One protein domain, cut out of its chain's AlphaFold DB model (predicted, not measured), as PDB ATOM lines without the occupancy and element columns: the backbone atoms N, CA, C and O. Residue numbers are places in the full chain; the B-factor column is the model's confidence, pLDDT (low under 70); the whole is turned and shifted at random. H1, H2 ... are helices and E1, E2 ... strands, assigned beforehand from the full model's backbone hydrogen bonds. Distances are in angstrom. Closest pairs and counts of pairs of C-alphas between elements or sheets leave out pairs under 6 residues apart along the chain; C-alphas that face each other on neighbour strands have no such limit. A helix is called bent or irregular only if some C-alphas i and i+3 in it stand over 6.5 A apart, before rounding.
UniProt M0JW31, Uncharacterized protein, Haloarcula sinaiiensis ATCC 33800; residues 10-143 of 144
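This is residues 10 to 143 of the 144 residues of an uncharacterized protein of Haloarcula sinaiiensis ATCC 33800 (UniProt M0JW31). A long rod has helices H2 and H3 side by side along much of its length, running opposite ways, and a small three-stranded sheet at one end. H1 slants across H3 away from the sheet, and residues 30 to 36 stick out. The 134 printed residues run E1, H1, H2, E2, E3, H3, mostly helix, with the antiparallel sheet ordered E1, E3, E2. The whole is loose, with a radius of gyration of the C-alphas of 19.8 A and spans of 69 by 29 by 21 A.

E1, residues 10 to 14, begins at C-alpha 10 (200.293, 155.474, 189.710). H1, residues 38 to 59, is 32.6 A long and only just irregular: C-alphas 42 and 45 are 6.53 A apart. H2, residues 68 to 94, is 38.3 A long, with a kink of 29 degrees near residue 84. E2 is residues 96 to 99 and E3 residues 105 to 110. H3, residues 112 to 142, is 44.7 A long and ends at C-alpha 142 (156.336, 150.939, 172.865).

E1 and E3 are antiparallel, with N 11 and O 109 2.8 A apart. E2 and E3 form a hairpin, with N 98 and O 106 2.8 A apart. H2 only grazes the sheet with residues 88 to 94. H2 and H3 touch, closest at the C-alphas of Gly 76 and Leu 124, 4.0 A, at a tilt of 35.2 degrees, only just steep. H1 touches residues 123 to 135 of H3, closest at the C-alphas of Gly 53 and Ala 127, 4.1 A, at a steep tilt of 50 degrees. O i to N i+4 pairs within hydrogen-bond range number 16 of 18 in H1, 20 of 23 in H2 and 26 of 27 in H3.

The C-alphas farthest apart, of Gly 102 and Gly 143, are 69.4 A apart. The printed part has no cut, and the link from E1 to H1 is long, 23 residues. pLDDT is under 70 at residues 15 to 34, 94 and 101 to 103.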
ATOM      1  N   THR A  10     198.882 155.174 189.988       72.12
ATOM      2  CA  THR A  10     200.293 155.474 189.710       72.12
ATOM      3  C   THR A  10     201.194 154.565 190.527       72.12
ATOM      4  O   THR A  10     200.889 154.284 191.685       72.12
ATOM      5  N   LEU A  11     202.288 154.105 189.925       74.94
ATOM      6  CA  LEU A  11     203.390 153.435 190.602       74.94
ATOM      7  C   LEU A  11     204.554 154.409 190.703       74.94
ATOM      8  O   LEU A  11     204.958 155.002 189.701       74.94
ATOM      9  N   VAL A  12     205.074 154.565 191.914       76.38
ATOM     10  CA  VAL A  12     206.303 155.310 192.168       76.38
ATOM     11  C   VAL A  12     207.475 154.337 192.140       76.38
ATOM     12  O   VAL A  12     207.499 153.371 192.900       76.38
ATOM     13  N   THR A  13     208.452 154.611 191.282       74.00
ATOM     14  CA  THR A  13     209.722 153.883 191.205       74.00
ATOM     15  C   THR A  13     210.876 154.841 191.460       74.00
ATOM     16  O   THR A  13     210.842 155.969 190.976       74.00
ATOM     17  N   ALA A  14     211.899 154.403 192.184       73.75
ATOM     18  CA  ALA A  14     213.107 155.178 192.454       73.75
ATOM     19  C   ALA A  14     214.321 154.397 191.942       73.75
ATOM     20  O   ALA A  14     214.355 153.175 192.088       73.75
ATOM     21  N   SER A  15     215.280 155.084 191.320       67.81
ATOM     22  CA  SER A  15     216.520 154.454 190.846       67.81
ATOM     23  C   SER A  15     217.522 154.241 191.980       67.81
ATOM     24  O   SER A  15     218.191 153.215 192.005       67.81
ATOM     25  N   ASP A  16     217.565 155.169 192.943       66.44
ATOM     26  CA  ASP A  16     218.638 155.256 193.945       66.44
ATOM     27  C   ASP A  16     218.117 155.432 195.388       66.44
ATOM     28  O   ASP A  16     218.844 155.880 196.274       66.44
ATOM     29  N   ALA A  17     216.843 155.111 195.645       62.81
ATOM     30  CA  ALA A  17     216.227 155.239 196.968       62.81
ATOM     31  C   ALA A  17     215.180 154.147 197.241       62.81
ATOM     32  O   ALA A  17     214.545 153.629 196.323       62.81
ATOM     33  N   GLU A  18     214.955 153.817 198.515       61.94
ATOM     34  CA  GLU A  18     213.841 152.952 198.917       61.94
ATOM     35  C   GLU A  18     212.525 153.738 198.947       61.94
ATOM     36  O   GLU A  18     212.408 154.792 199.577       61.94
ATOM     37  N   VAL A  19     211.493 153.197 198.295       62.91
ATOM     38  CA  VAL A  19     210.134 153.744 198.364       62.91
ATOM     39  C   VAL A  19     209.471 153.241 199.649       62.91
ATOM     40  O   VAL A  19     208.954 152.127 199.692       62.91
ATOM     41  N   TYR A  20     209.471 154.060 200.703       55.09
ATOM     42  CA  TYR A  20     208.763 153.736 201.947       55.09
ATOM     43  C   TYR A  20     207.239 153.909 201.799       55.09
ATOM     44  O   TYR A  20     206.745 154.953 201.361       55.09
ATOM     45  N   GLY A  21     206.479 152.884 202.206       62.09
ATOM     46  CA  GLY A  21     205.012 152.846 202.135       62.09
ATOM     47  C   GLY A  21     204.461 152.250 200.831       62.09
ATOM     48  O   GLY A  21     205.147 151.527 200.116       62.09
ATOM     49  N   SER A  22     203.188 152.519 200.517       59.25
ATOM     50  CA  SER A  22     202.580 152.040 199.266       59.25
ATOM     51  C   SER A  22     203.154 152.793 198.062       59.25
ATOM     52  O   SER A  22     202.934 153.999 197.912       59.25
ATOM     53  N   ALA A  23     203.833 152.066 197.170       57.81
ATOM     54  CA  ALA A  23     204.263 152.575 195.866       57.81
ATOM     55  C   ALA A  23     203.071 152.916 194.952       57.81
ATOM     56  O   ALA A  23     203.203 153.741 194.049       57.81
ATOM     57  N   ALA A  24     201.903 152.309 195.203       59.53
ATOM     58  CA  ALA A  24     200.660 152.645 194.526       59.53
ATOM     59  C   ALA A  24     200.031 153.898 195.152       59.53
ATOM     60  O   ALA A  24     199.676 153.897 196.336       59.53
ATOM     61  N   ARG A  25     199.866 154.954 194.349       66.12
ATOM     62  CA  ARG A  25     199.223 156.214 194.750       66.12
ATOM     63  C   ARG A  25     198.131 156.613 193.763       66.12
ATOM     64  O   ARG A  25     198.192 156.299 192.574       66.12
ATOM     65  N   ASN A  26     197.143 157.340 194.266       63.88
ATOM     66  CA  ASN A  26     196.100 157.979 193.470       63.88
ATOM     67  C   ASN A  26     196.026 159.447 193.907       63.88
ATOM     68  O   ASN A  26     196.017 159.751 195.103       63.88
ATOM     69  N   VAL A  27     196.018 160.349 192.928       63.53
ATOM     70  CA  VAL A  27     196.170 161.791 193.146       63.53
ATOM     71  C   VAL A  27     194.999 162.376 193.952       63.53
ATOM     72  O   VAL A  27     195.211 163.321 194.706       63.53
ATOM     73  N   LEU A  28     193.792 161.796 193.872       61.34
ATOM     74  CA  LEU A  28     192.630 162.239 194.665       61.34
ATOM     75  C   LEU A  28     192.764 161.917 196.148       61.34
ATOM     76  O   LEU A  28     192.372 162.729 196.980       61.34
ATOM     77  N   TYR A  29     193.311 160.750 196.490       61.44
ATOM     78  CA  TYR A  29     193.422 160.329 197.889       61.44
ATOM     79  C   TYR A  29     194.501 161.108 198.659       61.44
ATOM     80  O   TYR A  29     194.507 161.076 199.885       61.44
ATOM     81  N   GLY A  30     195.387 161.826 197.959       58.53
ATOM     82  CA  GLY A  30     196.402 162.699 198.559       58.53
ATOM     83  C   GLY A  30     196.026 164.184 198.627       58.53
ATOM     84  O   GLY A  30     196.788 164.968 199.190       58.53
ATOM     85  N   ALA A  31     194.892 164.600 198.052       62.38
ATOM     86  CA  ALA A  31     194.511 166.008 197.979       62.38
ATOM     87  C   ALA A  31     193.911 166.495 199.311       62.38
ATOM     88  O   ALA A  31     192.751 166.229 199.622       62.38
ATOM     89  N   GLN A  32     194.692 167.240 200.095       61.47
ATOM     90  CA  GLN A  32     194.200 167.962 201.273       61.47
ATOM     91  C   GLN A  32     193.696 169.354 200.856       61.47
ATOM     92  O   GLN A  32     194.352 170.042 200.080       61.47
ATOM     93  N   GLY A  33     192.522 169.767 201.348       66.31
ATOM     94  CA  GLY A  33     191.960 171.097 201.066       66.31
ATOM     95  C   GLY A  33     191.423 171.296 199.641       66.31
ATOM     96  O   GLY A  33     191.433 172.417 199.138       66.31
ATOM     97  N   ALA A  34     190.972 170.229 198.972       67.06
ATOM     98  CA  ALA A  34     190.410 170.327 197.626       67.06
ATOM     99  C   ALA A  34     189.198 171.281 197.581       67.06
ATOM    100  O   ALA A  34     188.265 171.151 198.373       67.06
ATOM    101  N   SER A  35     189.189 172.209 196.619       77.12
ATOM    102  CA  SER A  35     188.084 173.158 196.400       77.12
ATOM    103  C   SER A  35     186.791 172.488 195.925       77.12
ATOM    104  O   SER A  35     185.712 173.062 196.058       77.12
ATOM    105  N   ILE A  36     186.890 171.269 195.387       77.44
ATOM    106  CA  ILE A  36     185.769 170.429 194.967       77.44
ATOM    107  C   ILE A  36     185.834 169.116 195.759       77.44
ATOM    108  O   ILE A  36     186.903 168.501 195.816       77.44
ATOM    109  N   PRO A  37     184.712 168.640 196.337       81.06
ATOM    110  CA  PRO A  37     184.684 167.376 197.059       81.06
ATOM    111  C   PRO A  37     185.173 166.206 196.185       81.06
ATOM    112  O   PRO A  37     184.677 166.050 195.064       81.06
ATOM    113  N   PRO A  38     186.065 165.328 196.688       75.62
ATOM    114  CA  PRO A  38     186.603 164.202 195.925       75.62
ATOM    115  C   PRO A  38     185.532 163.342 195.243       75.62
ATOM    116  O   PRO A  38     185.715 162.937 194.098       75.62
ATOM    117  N   ILE A  39     184.381 163.135 195.902       80.44
ATOM    118  CA  ILE A  39     183.244 162.359 195.378       80.44
ATOM    119  C   ILE A  39     182.772 162.827 193.994       80.44
ATOM    120  O   ILE A  39     182.411 162.003 193.158       80.44
ATOM    121  N   VAL A  40     182.836 164.131 193.708       81.81
ATOM    122  CA  VAL A  40     182.408 164.696 192.420       81.81
ATOM    123  C   VAL A  40     183.267 164.148 191.284       81.81
ATOM    124  O   VAL A  40     182.743 163.755 190.244       81.81
ATOM    125  N   TYR A  41     184.578 164.031 191.503       76.94
ATOM    126  CA  TYR A  41     185.488 163.453 190.521       76.94
ATOM    127  C   TYR A  41     185.156 161.980 190.252       76.94
ATOM    128  O   TYR A  41     185.189 161.559 189.100       76.94
ATOM    129  N   PHE A  42     184.767 161.202 191.265       77.81
ATOM    130  CA  PHE A  42     184.342 159.810 191.058       77.81
ATOM    131  C   PHE A  42     183.022 159.704 190.283       77.81
ATOM    132  O   PHE A  42     182.873 158.814 189.449       77.81
ATOM    133  N   LEU A  43     182.078 160.621 190.514       85.31
ATOM    134  CA  LEU A  43     180.761 160.586 189.874       85.31
ATOM    135  C   LEU A  43     180.793 160.973 188.392       85.31
ATOM    136  O   LEU A  43     180.040 160.396 187.609       85.31
ATOM    137  N   ILE A  44     181.664 161.901 187.982       86.12
ATOM    138  CA  ILE A  44     181.748 162.370 186.586       86.12
ATOM    139  C   ILE A  44     181.886 161.220 185.571       86.12
ATOM    140  O   ILE A  44     181.038 161.140 184.677       86.12
ATOM    141  N   PRO A  45     182.893 160.324 185.653       83.19
ATOM    142  CA  PRO A  45     183.028 159.237 184.688       83.19
ATOM    143  C   PRO A  45     181.860 158.247 184.770       83.19
ATOM    144  O   PRO A  45     181.416 157.769 183.731       83.19
ATOM    145  N   ILE A  46     181.314 157.997 185.968       89.44
ATOM    146  CA  ILE A  46     180.170 157.094 186.168       89.44
ATOM    147  C   ILE A  46     178.945 157.600 185.407       89.44
ATOM    148  O   ILE A  46     178.418 156.908 184.535       89.44
ATOM    149  N   VAL A  47     178.519 158.830 185.703       92.50
ATOM    150  CA  VAL A  47     177.343 159.448 185.079       92.50
ATOM    151  C   VAL A  47     177.559 159.601 183.580       92.50
ATOM    152  O   VAL A  47     176.665 159.302 182.795       92.50
ATOM    153  N   SER A  48     178.757 160.010 183.166       90.75
ATOM    154  CA  SER A  48     179.054 160.207 181.752       90.75
ATOM    155  C   SER A  48     178.965 158.914 180.947       90.75
ATOM    156  O   SER A  48     178.374 158.917 179.875       90.75
ATOM    157  N   LEU A  49     179.519 157.805 181.448       92.75
ATOM    158  CA  LEU A  49     179.482 156.517 180.747       92.75
ATOM    159  C   LEU A  49     178.059 155.952 180.664       92.75
ATOM    160  O   LEU A  49     177.663 155.479 179.600       92.75
ATOM    161  N   LEU A  50     177.273 156.078 181.739       95.19
ATOM    162  CA  LEU A  50     175.848 155.724 181.735       95.19
ATOM    163  C   LEU A  50     175.081 156.530 180.679       95.19
ATOM    164  O   LEU A  50     174.340 155.967 179.874       95.19
ATOM    165  N   VAL A  51     175.287 157.850 180.649       95.50
ATOM    166  CA  VAL A  51     174.626 158.743 179.688       95.50
ATOM    167  C   VAL A  51     175.056 158.424 178.259       95.50
ATOM    168  O   VAL A  51     174.199 158.330 177.388       95.50
ATOM    169  N   VAL A  52     176.347 158.215 177.997       93.62
ATOM    170  CA  VAL A  52     176.836 157.882 176.649       93.62
ATOM    171  C   VAL A  52     176.251 156.557 176.162       93.62
ATOM    172  O   VAL A  52     175.777 156.509 175.030       93.62
ATOM    173  N   GLY A  53     176.210 155.519 177.004       93.62
ATOM    174  CA  GLY A  53     175.565 154.247 176.659       93.62
ATOM    175  C   GLY A  53     174.080 154.418 176.325       93.62
ATOM    176  O   GLY A  53     173.612 153.943 175.293       93.62
ATOM    177  N   ALA A  54     173.351 155.184 177.143       94.88
ATOM    178  CA  ALA A  54     171.935 155.471 176.911       94.88
ATOM    179  C   ALA A  54     171.688 156.312 175.645       94.88
ATOM    180  O   ALA A  54     170.711 156.096 174.928       94.88
ATOM    181  N   LEU A  55     172.553 157.290 175.354       94.50
ATOM    182  CA  LEU A  55     172.456 158.102 174.140       94.50
ATOM    183  C   LEU A  55     172.777 157.270 172.899       94.50
ATOM    184  O   LEU A  55     172.073 157.401 171.903       94.50
ATOM    185  N   PHE A  56     173.785 156.400 172.957       92.31
ATOM    186  CA  PHE A  56     174.093 155.498 171.851       92.31
ATOM    187  C   PHE A  56     172.881 154.623 171.516       92.31
ATOM    188  O   PHE A  56     172.416 154.644 170.379       92.31
ATOM    189  N   GLU A  57     172.300 153.957 172.519       90.94
ATOM    190  CA  GLU A  57     171.089 153.144 172.337       90.94
ATOM    191  C   GLU A  57     169.930 153.953 171.746       90.94
ATOM    192  O   GLU A  57     169.197 153.486 170.881       90.94
ATOM    193  N   ARG A  58     169.778 155.212 172.171       91.12
ATOM    194  CA  ARG A  58     168.739 156.105 171.651       91.12
ATOM    195  C   ARG A  58     168.934 156.473 170.174       91.12
ATOM    196  O   ARG A  58     167.934 156.710 169.503       91.12
ATOM    197  N   TYR A  59     170.173 156.618 169.706       89.62
ATOM    198  CA  TYR A  59     170.487 157.230 168.406       89.62
ATOM    199  C   TYR A  59     171.037 156.263 167.354       89.62
ATOM    200  O   TYR A  59     171.257 156.679 166.220       89.62
ATOM    201  N   ARG A  60     171.248 154.989 167.689       82.00
ATOM    202  CA  ARG A  60     171.836 153.996 166.774       82.00
ATOM    203  C   ARG A  60     170.953 153.570 165.589       82.00
ATOM    204  O   ARG A  60     171.451 152.900 164.690       82.00
ATOM    205  N   GLY A  61     169.680 153.971 165.563       76.31
ATOM    206  CA  GLY A  61     168.745 153.659 164.475       76.31
ATOM    207  C   GLY A  61     168.275 152.199 164.460       76.31
ATOM    208  O   GLY A  61     168.358 151.504 165.470       76.31
ATOM    209  N   ASP A  62     167.785 151.744 163.303       76.69
ATOM    210  CA  ASP A  62     167.054 150.472 163.145       76.69
ATOM    211  C   ASP A  62     167.939 149.211 163.174       76.69
ATOM    212  O   ASP A  62     167.439 148.097 163.060       76.69
ATOM    213  N   ALA A  63     169.254 149.350 163.351       73.06
ATOM    214  CA  ALA A  63     170.200 148.230 163.395       73.06
ATOM    215  C   ALA A  63     170.187 147.465 164.739       73.06
ATOM    216  O   ALA A  63     171.212 146.926 165.151       73.06
ATOM    217  N   ARG A  64     169.049 147.462 165.444       76.50
ATOM    218  CA  ARG A  64     168.877 146.887 166.783       76.50
ATOM    219  C   ARG A  64     168.590 145.389 166.702       76.50
ATOM    220  O   ARG A  64     167.656 144.974 166.029       76.50
ATOM    221  N   SER A  65     169.380 144.600 167.416       79.19
ATOM    222  CA  SER A  65     169.127 143.203 167.736       79.19
ATOM    223  C   SER A  65     168.023 143.083 168.791       79.19
ATOM    224  O   SER A  65     167.864 143.929 169.681       79.19
ATOM    225  N   ASP A  66     167.268 141.987 168.706       82.25
ATOM    226  CA  ASP A  66     166.200 141.646 169.653       82.25
ATOM    227  C   ASP A  66     166.747 141.187 171.021       82.25
ATOM    228  O   ASP A  66     165.989 140.889 171.941       82.25
ATOM    229  N   SER A  67     168.073 141.122 171.188       87.25
ATOM    230  CA  SER A  67     168.727 140.676 172.416       87.25
ATOM    231  C   SER A  67     169.293 141.854 173.206       87.25
ATOM    232  O   SER A  67     170.342 142.409 172.879       87.25
ATOM    233  N   LEU A  68     168.646 142.176 174.333       88.62
ATOM    234  CA  LEU A  68     169.131 143.163 175.311       88.62
ATOM    235  C   LEU A  68     170.604 142.940 175.691       88.62
ATOM    236  O   LEU A  68     171.374 143.896 175.790       88.62
ATOM    237  N   LEU A  69     170.987 141.685 175.950       91.56
ATOM    238  CA  LEU A  69     172.330 141.353 176.428       91.56
ATOM    239  C   LEU A  69     173.384 141.563 175.343       91.56
ATOM    240  O   LEU A  69     174.444 142.117 175.627       91.56
ATOM    241  N   GLU A  70     173.092 141.114 174.122       90.50
ATOM    242  CA  GLU A  70     173.978 141.308 172.974       90.50
ATOM    243  C   GLU A  70     174.218 142.798 172.750       90.50
ATOM    244  O   GLU A  70     175.359 143.236 172.616       90.50
ATOM    245  N   GLU A  71     173.153 143.590 172.821       89.44
ATOM    246  CA  GLU A  71     173.233 145.012 172.543       89.44
ATOM    247  C   GLU A  71     173.956 145.803 173.616       89.44
ATOM    248  O   GLU A  71     174.853 146.595 173.315       89.44
ATOM    249  N   ALA A  72     173.649 145.537 174.882       91.25
ATOM    250  CA  ALA A  72     174.394 146.123 175.983       91.25
ATOM    251  C   ALA A  72     175.894 145.794 175.861       91.25
ATOM    252  O   ALA A  72     176.729 146.695 175.969       91.25
ATOM    253  N   ALA A  73     176.235 144.536 175.555       91.69
ATOM    254  CA  ALA A  73     177.618 144.094 175.408       91.69
ATOM    255  C   ALA A  73     178.332 144.744 174.214       91.69
ATOM    256  O   ALA A  73     179.493 145.139 174.353       91.69
ATOM    257  N   LEU A  74     177.666 144.898 173.065       91.69
ATOM    258  CA  LEU A  74     178.224 145.566 171.883       91.69
ATOM    259  C   LEU A  74     178.537 147.035 172.172       91.69
ATOM    260  O   LEU A  74     179.652 147.491 171.905       91.69
ATOM    261  N   VAL A  75     177.595 147.757 172.783       92.50
ATOM    262  CA  VAL A  75     177.773 149.170 173.152       92.50
ATOM    263  C   VAL A  75     178.903 149.329 174.165       92.50
ATOM    264  O   VAL A  75     179.814 150.138 173.963       92.50
ATOM    265  N   GLY A  76     178.887 148.526 175.231       91.31
ATOM    266  CA  GLY A  76     179.928 148.538 176.254       91.31
ATOM    267  C   GLY A  76     181.311 148.220 175.694       91.31
ATOM    268  O   GLY A  76     182.277 148.911 176.014       91.31
ATOM    269  N   THR A  77     181.410 147.224 174.813       91.94
ATOM    270  CA  THR A  77     182.675 146.826 174.182       91.94
ATOM    271  C   THR A  77     183.194 147.912 173.242       91.94
ATOM    272  O   THR A  77     184.357 148.304 173.343       91.94
ATOM    273  N   GLY A  78     182.340 148.451 172.365       89.94
ATOM    274  CA  GLY A  78     182.719 149.497 171.412       89.94
ATOM    275  C   GLY A  78     183.208 150.772 172.103       89.94
ATOM    276  O   GLY A  78     184.277 151.293 171.776       89.94
ATOM    277  N   ILE A  79     182.475 151.238 173.120       89.56
ATOM    278  CA  ILE A  79     182.888 152.389 173.936       89.56
ATOM    279  C   ILE A  79     184.155 152.056 174.730       89.56
ATOM    280  O   ILE A  79     185.069 152.879 174.779       89.56
ATOM    281  N   GLY A  80     184.243 150.853 175.305       88.50
ATOM    282  CA  GLY A  80     185.412 150.373 176.042       88.50
ATOM    283  C   GLY A  80     186.700 150.449 175.234       88.50
ATOM    284  O   GLY A  80     187.683 151.006 175.716       88.50
ATOM    285  N   PHE A  81     186.697 149.997 173.978       88.06
ATOM    286  CA  PHE A  81     187.878 150.097 173.113       88.06
ATOM    287  C   PHE A  81     188.318 151.545 172.871       88.06
ATOM    288  O   PHE A  81     189.500 151.868 173.036       88.06
ATOM    289  N   GLY A  82     187.383 152.439 172.533       85.38
ATOM    290  CA  GLY A  82     187.693 153.860 172.338       85.38
ATOM    291  C   GLY A  82     188.226 154.525 173.612       85.38
ATOM    292  O   GLY A  82     189.142 155.355 173.563       85.38
ATOM    293  N   TYR A  83     187.689 154.117 174.763       85.12
ATOM    294  CA  TYR A  83     188.093 154.607 176.074       85.12
ATOM    295  C   TYR A  83     189.476 154.099 176.488       85.12
ATOM    296  O   TYR A  83     190.264 154.881 177.016       85.12
ATOM    297  N   VAL A  84     189.817 152.838 176.196       87.75
ATOM    298  CA  VAL A  84     191.166 152.289 176.406       87.75
ATOM    299  C   VAL A  84     192.184 153.060 175.580       87.75
ATOM    300  O   VAL A  84     193.141 153.572 176.152       87.75
ATOM    301  N   ALA A  85     191.968 153.213 174.270       84.94
ATOM    302  CA  ALA A  85     192.917 153.907 173.395       84.94
ATOM    303  C   ALA A  85     193.187 155.346 173.871       84.94
ATOM    304  O   ALA A  85     194.332 155.775 174.021       84.94
ATOM    305  N   THR A  86     192.112 156.066 174.181       82.94
ATOM    306  CA  THR A  86     192.164 157.459 174.628       82.94
ATOM    307  C   THR A  86     192.744 157.608 176.036       82.94
ATOM    308  O   THR A  86     193.631 158.430 176.271       82.94
ATOM    309  N   GLY A  87     192.232 156.835 176.993       82.50
ATOM    310  CA  GLY A  87     192.611 156.929 178.399       82.50
ATOM    311  C   GLY A  87     194.027 156.430 178.655       82.50
ATOM    312  O   GLY A  87     194.719 156.977 179.514       82.50
ATOM    313  N   PHE A  88     194.484 155.443 177.881       85.31
ATOM    314  CA  PHE A  88     195.856 154.962 177.942       85.31
ATOM    315  C   PHE A  88     196.822 156.060 177.502       85.31
ATOM    316  O   PHE A  88     197.684 156.447 178.288       85.31
ATOM    317  N   ALA A  89     196.622 156.646 176.316       84.19
ATOM    318  CA  ALA A  89     197.448 157.753 175.834       84.19
ATOM    319  C   ALA A  89     197.434 158.954 176.800       84.19
ATOM    320  O   ALA A  89     198.488 159.487 177.146       84.19
ATOM    321  N   GLY A  90     196.255 159.331 177.305       80.25
ATOM    322  CA  GLY A  90     196.112 160.429 178.267       80.25
ATOM    323  C   GLY A  90     196.852 160.200 179.588       80.25
ATOM    324  O   GLY A  90     197.330 161.157 180.191       80.25
ATOM    325  N   SER A  91     197.012 158.946 180.023       78.44
ATOM    326  CA  SER A  91     197.680 158.623 181.289       78.44
ATOM    327  C   SER A  91     199.161 158.960 181.338       78.44
ATOM    328  O   SER A  91     199.655 159.378 182.387       78.44
ATOM    329  N   PHE A  92     199.857 158.878 180.209       78.94
ATOM    330  CA  PHE A  92     201.286 159.176 180.151       78.94
ATOM    331  C   PHE A  92     201.598 160.676 180.117       78.94
ATOM    332  O   PHE A  92     202.737 161.061 180.360       78.94
ATOM    333  N   VAL A  93     200.593 161.537 179.923       76.38
ATOM    334  CA  VAL A  93     200.746 163.000 180.046       76.38
ATOM    335  C   VAL A  93     201.014 163.421 181.503       76.38
ATOM    336  O   VAL A  93     201.511 164.514 181.752       76.38
ATOM    337  N   PHE A  94     200.724 162.552 182.477       65.94
ATOM    338  CA  PHE A  94     200.822 162.847 183.912       65.94
ATOM    339  C   PHE A  94     201.981 162.144 184.616       65.94
ATOM    340  O   PHE A  94     201.973 162.030 185.843       65.94
ATOM    341  N   VAL A  95     202.981 161.689 183.866       74.25
ATOM    342  CA  VAL A  95     204.236 161.216 184.449       74.25
ATOM    343  C   VAL A  95     204.892 162.369 185.213       74.25
ATOM    344  O   VAL A  95     205.070 163.458 184.670       74.25
ATOM    345  N   ARG A  96     205.227 162.146 186.487       74.19
ATOM    346  CA  ARG A  96     205.820 163.170 187.362       74.19
ATOM    347  C   ARG A  96     207.095 162.658 188.006       74.19
ATOM    348  O   ARG A  96     207.127 161.527 188.484       74.19
ATOM    349  N   THR A  97     208.104 163.515 188.083       74.69
ATOM    350  CA  THR A  97     209.280 163.275 188.922       74.69
ATOM    351  C   THR A  97     208.909 163.508 190.385       74.69
ATOM    352  O   THR A  97     208.204 164.468 190.706       74.69
ATOM    353  N   VAL A  98     209.352 162.620 191.268       73.12
ATOM    354  CA  VAL A  98     209.151 162.701 192.717       73.12
ATOM    355  C   VAL A  98     210.522 162.770 193.375       73.12
ATOM    356  O   VAL A  98     211.379 161.941 193.090       73.12
ATOM    357  N   MET A  99     210.718 163.759 194.243       71.00
ATOM    358  CA  MET A  99     211.903 163.869 195.093       71.00
ATOM    359  C   MET A  99     211.597 163.236 196.448       71.00
ATOM    360  O   MET A  99     210.558 163.536 197.041       71.00
ATOM    361  N   PHE A 100     212.475 162.357 196.923       71.25
ATOM    362  CA  PHE A 100     212.366 161.757 198.254       71.25
ATOM    363  C   PHE A 100     213.130 162.586 199.288       71.25
ATOM    364  O   PHE A 100     214.112 163.247 198.954       71.25
ATOM    365  N   ASP A 101     212.733 162.495 200.559       68.88
ATOM    366  CA  ASP A 101     213.348 163.255 201.662       68.88
ATOM    367  C   ASP A 101     214.862 162.989 201.821       68.88
ATOM    368  O   ASP A 101     215.588 163.821 202.358       68.88
ATOM    369  N   GLY A 102     215.359 161.854 201.311       68.69
ATOM    370  CA  GLY A 102     216.785 161.509 201.256       68.69
ATOM    371  C   GLY A 102     217.562 162.086 200.063       68.69
ATOM    372  O   GLY A 102     218.725 161.738 199.887       68.69
ATOM    373  N   GLY A 103     216.941 162.917 199.220       69.06
ATOM    374  CA  GLY A 103     217.559 163.517 198.028       69.06
ATOM    375  C   GLY A 103     217.581 162.622 196.782       69.06
ATOM    376  O   GLY A 103     218.100 163.039 195.752       69.06
ATOM    377  N   GLY A 104     217.020 161.412 196.860       71.19
ATOM    378  CA  GLY A 104     216.864 160.524 195.709       71.19
ATOM    379  C   GLY A 104     215.759 160.990 194.760       71.19
ATOM    380  O   GLY A 104     214.740 161.537 195.194       71.19
ATOM    381  N   GLU A 105     215.943 160.725 193.468       72.94
ATOM    382  CA  GLU A 105     214.951 160.977 192.425       72.94
ATOM    383  C   GLU A 105     214.153 159.704 192.105       72.94
ATOM    384  O   GLU A 105     214.663 158.581 192.107       72.94
ATOM    385  N   GLY A 106     212.867 159.880 191.819       75.75
ATOM    386  CA  GLY A 106     212.000 158.826 191.318       75.75
ATOM    387  C   GLY A 106     210.977 159.336 190.322       75.75
ATOM    388  O   GLY A 106     210.826 160.533 190.083       75.75
ATOM    389  N   GLN A 107     210.237 158.402 189.746       80.62
ATOM    390  CA  GLN A 107     209.223 158.651 188.739       80.62
ATOM    391  C   GLN A 107     207.902 158.028 189.184       80.62
ATOM    392  O   GLN A 107     207.837 156.849 189.523       80.62
ATOM    393  N   ALA A 108     206.840 158.827 189.171       77.31
ATOM    394  CA  ALA A 108     205.468 158.364 189.290       77.31
ATOM    395  C   ALA A 108     204.878 158.226 187.883       77.31
ATOM    396  O   ALA A 108     204.681 159.225 187.186       77.31
ATOM    397  N   ALA A 109     204.598 156.993 187.467       81.75
ATOM    398  CA  ALA A 109     204.026 156.672 186.161       81.75
ATOM    399  C   ALA A 109     202.742 155.837 186.312       81.75
ATOM    400  O   ALA A 109     202.529 155.222 187.361       81.75
ATOM    401  N   PRO A 110     201.859 155.795 185.299       79.94
ATOM    402  CA  PRO A 110     200.660 154.968 185.358       79.94
ATOM    403  C   PRO A 110     200.984 153.482 185.553       79.94
ATOM    404  O   PRO A 110     201.838 152.917 184.870       79.94
ATOM    405  N   ALA A 111     200.253 152.821 186.448       83.56
ATOM    406  CA  ALA A 111     200.321 151.379 186.647       83.56
ATOM    407  C   ALA A 111     199.632 150.670 185.471       83.56
ATOM    408  O   ALA A 111     198.443 150.364 185.541       83.56
ATOM    409  N   VAL A 112     200.366 150.447 184.377       83.62
ATOM    410  CA  VAL A 112     199.819 150.050 183.063       83.62
ATOM    411  C   VAL A 112     198.794 148.920 183.138       83.62
ATOM    412  O   VAL A 112     197.693 149.077 182.620       83.62
ATOM    413  N   LEU A 113     199.111 147.810 183.812       84.12
ATOM    414  CA  LEU A 113     198.195 146.669 183.902       84.12
ATOM    415  C   LEU A 113     196.869 147.052 184.575       84.12
ATOM    416  O   LEU A 113     195.799 146.799 184.023       84.12
ATOM    417  N   TRP A 114     196.930 147.702 185.742       80.62
ATOM    418  CA  TRP A 114     195.721 148.108 186.459       80.62
ATOM    419  C   TRP A 114     194.941 149.189 185.733       80.62
ATOM    420  O   TRP A 114     193.712 149.158 185.716       80.62
ATOM    421  N   LEU A 115     195.653 150.119 185.107       82.81
ATOM    422  CA  LEU A 115     195.054 151.137 184.270       82.81
ATOM    423  C   LEU A 115     194.252 150.493 183.136       82.81
ATOM    424  O   LEU A 115     193.086 150.830 182.978       82.81
ATOM    425  N   LEU A 116     194.836 149.563 182.376       86.50
ATOM    426  CA  LEU A 116     194.161 148.914 181.249       86.50
ATOM    427  C   LEU A 116     192.913 148.145 181.690       86.50
ATOM    428  O   LEU A 116     191.871 148.261 181.048       86.50
ATOM    429  N   ILE A 117     192.992 147.425 182.814       86.44
ATOM    430  CA  ILE A 117     191.839 146.729 183.398       86.44
ATOM    431  C   ILE A 117     190.722 147.737 183.701       86.44
ATOM    432  O   ILE A 117     189.597 147.575 183.233       86.44
ATOM    433  N   LEU A 118     191.020 148.819 184.420       85.50
ATOM    434  CA  LEU A 118     190.007 149.819 184.772       85.50
ATOM    435  C   LEU A 118     189.459 150.558 183.546       85.50
ATOM    436  O   LEU A 118     188.253 150.772 183.457       85.50
ATOM    437  N   LEU A 119     190.322 150.918 182.592       86.19
ATOM    438  CA  LEU A 119     189.938 151.603 181.357       86.19
ATOM    439  C   LEU A 119     189.045 150.753 180.457       86.19
ATOM    440  O   LEU A 119     188.297 151.324 179.673       86.19
ATOM    441  N   PHE A 120     189.113 149.426 180.550       87.94
ATOM    442  CA  PHE A 120     188.237 148.545 179.788       87.94
ATOM    443  C   PHE A 120     186.951 148.216 180.551       87.94
ATOM    444  O   PHE A 120     185.852 148.433 180.044       87.94
ATOM    445  N   PHE A 121     187.070 147.730 181.790       89.44
ATOM    446  CA  PHE A 121     185.926 147.202 182.532       89.44
ATOM    447  C   PHE A 121     184.957 148.287 183.014       89.44
ATOM    448  O   PHE A 121     183.753 148.038 183.029       89.44
ATOM    449  N   LEU A 122     185.429 149.489 183.378       88.44
ATOM    450  CA  LEU A 122     184.519 150.559 183.811       88.44
ATOM    451  C   LEU A 122     183.599 151.024 182.672       88.44
ATOM    452  O   LEU A 122     182.384 151.016 182.875       88.44
ATOM    453  N   PRO A 123     184.111 151.391 181.480       90.06
ATOM    454  CA  PRO A 123     183.249 151.732 180.354       90.06
ATOM    455  C   PRO A 123     182.393 150.564 179.895       90.06
ATOM    456  O   PRO A 123     181.215 150.784 179.637       90.06
ATOM    457  N   LEU A 124     182.944 149.343 179.857       93.00
ATOM    458  CA  LEU A 124     182.173 148.150 179.515       93.00
ATOM    459  C   LEU A 124     180.934 148.054 180.401       93.00
ATOM    460  O   LEU A 124     179.826 148.041 179.882       93.00
ATOM    461  N   LEU A 125     181.097 148.052 181.724       93.88
ATOM    462  CA  LEU A 125     179.975 147.905 182.650       93.88
ATOM    463  C   LEU A 125     179.010 149.089 182.575       93.88
ATOM    464  O   LEU A 125     177.808 148.902 182.414       93.88
ATOM    465  N   LEU A 126     179.519 150.315 182.681       94.94
ATOM    466  CA  LEU A 126     178.675 151.499 182.825       94.94
ATOM    467  C   LEU A 126     177.965 151.875 181.525       94.94
ATOM    468  O   LEU A 126     176.788 152.226 181.557       94.94
ATOM    469  N   ALA A 127     178.635 151.768 180.378       94.38
ATOM    470  CA  ALA A 127     177.978 152.017 179.102       94.38
ATOM    471  C   ALA A 127     176.995 150.892 178.747       94.38
ATOM    472  O   ALA A 127     175.905 151.200 178.266       94.38
ATOM    473  N   SER A 128     177.310 149.625 179.066       95.94
ATOM    474  CA  SER A 128     176.346 148.517 178.929       95.94
ATOM    475  C   SER A 128     175.101 148.758 179.778       95.94
ATOM    476  O   SER A 128     173.989 148.600 179.290       95.94
ATOM    477  N   LEU A 129     175.263 149.185 181.037       96.81
ATOM    478  CA  LEU A 129     174.143 149.503 181.929       96.81
ATOM    479  C   LEU A 129     173.302 150.668 181.400       96.81
ATOM    480  O   LEU A 129     172.075 150.602 181.433       96.81
ATOM    481  N   GLY A 130     173.947 151.720 180.888       95.81
ATOM    482  CA  GLY A 130     173.261 152.848 180.262       95.81
ATOM    483  C   GLY A 130     172.442 152.434 179.039       95.81
ATOM    484  O   GLY A 130     171.275 152.811 178.916       95.81
ATOM    485  N   ALA A 131     173.034 151.617 178.164       95.12
ATOM    486  CA  ALA A 131     172.358 151.066 176.994       95.12
ATOM    487  C   ALA A 131     171.185 150.166 177.400       95.12
ATOM    488  O   ALA A 131     170.063 150.377 176.948       95.12
ATOM    489  N   ALA A 132     171.405 149.240 178.337       94.81
ATOM    490  CA  ALA A 132     170.379 148.330 178.832       94.81
ATOM    491  C   ALA A 132     169.188 149.071 179.459       94.81
ATOM    492  O   ALA A 132     168.034 148.756 179.173       94.81
ATOM    493  N   ALA A 133     169.448 150.099 180.271       95.19
ATOM    494  CA  ALA A 133     168.391 150.921 180.854       95.19
ATOM    495  C   ALA A 133     167.563 151.634 179.774       95.19
ATOM    496  O   ALA A 133     166.336 151.702 179.870       95.19
ATOM    497  N   ARG A 134     168.214 152.145 178.719       94.12
ATOM    498  CA  ARG A 134     167.519 152.806 177.608       94.12
ATOM    499  C   ARG A 134     166.711 151.829 176.754       94.12
ATOM    500  O   ARG A 134     165.615 152.212 176.338       94.12
ATOM    501  N   TYR A 135     167.247 150.633 176.517       90.88
ATOM    502  CA  TYR A 135     166.605 149.524 175.807       90.88
ATOM    503  C   TYR A 135     165.295 149.150 176.508       90.88
ATOM    504  O   TYR A 135     164.224 149.263 175.921       90.88
ATOM    505  N   LEU A 136     165.365 148.842 177.809       92.00
ATOM    506  CA  LEU A 136     164.196 148.483 178.620       92.00
ATOM    507  C   LEU A 136     163.142 149.596 178.656       92.00
ATOM    508  O   LEU A 136     161.947 149.328 178.571       92.00
ATOM    509  N   TYR A 137     163.576 150.855 178.757       92.38
ATOM    510  CA  TYR A 137     162.658 151.991 178.707       92.38
ATOM    511  C   TYR A 137     161.974 152.132 177.336       92.38
ATOM    512  O   TYR A 137     160.813 152.529 177.280       92.38
ATOM    513  N   ALA A 138     162.672 151.827 176.237       88.50
ATOM    514  CA  ALA A 138     162.089 151.876 174.896       88.50
ATOM    515  C   ALA A 138     160.997 150.817 174.718       88.50
ATOM    516  O   ALA A 138     159.918 151.169 174.250       88.50
ATOM    517  N   ASP A 139     161.262 149.578 175.135       87.31
ATOM    518  CA  ASP A 139     160.314 148.465 174.990       87.31
ATOM    519  C   ASP A 139     159.070 148.666 175.856       87.31
ATOM    520  O   ASP A 139     157.941 148.525 175.393       87.31
ATOM    521  N   TRP A 140     159.266 149.115 177.099       89.94
ATOM    522  CA  TRP A 140     158.152 149.478 177.969       89.94
ATOM    523  C   TRP A 140     157.289 150.598 177.366       89.94
ATOM    524  O   TRP A 140     156.062 150.544 177.430       89.94
ATOM    525  N   ALA A 141     157.917 151.615 176.766       88.62
ATOM    526  CA  ALA A 141     157.206 152.747 176.175       88.62
ATOM    527  C   ALA A 141     156.503 152.406 174.850       88.62
ATOM    528  O   ALA A 141     155.531 153.078 174.500       88.62
ATOM    529  N   SER A 142     156.976 151.402 174.104       84.25
ATOM    530  CA  SER A 142     156.336 150.939 172.865       84.25
ATOM    531  C   SER A 142     155.179 149.965 173.109       84.25
ATOM    532  O   SER A 142     154.406 149.721 172.184       84.25
ATOM    533  N   GLY A 143     155.021 149.452 174.335       71.81
ATOM    534  CA  GLY A 143     153.970 148.495 174.689       71.81
ATOM    535  C   GLY A 143     154.219 147.079 174.160       71.81
ATOM    536  O   GLY A 143     153.251 146.344 173.962       71.81
TER     537      GLY A 143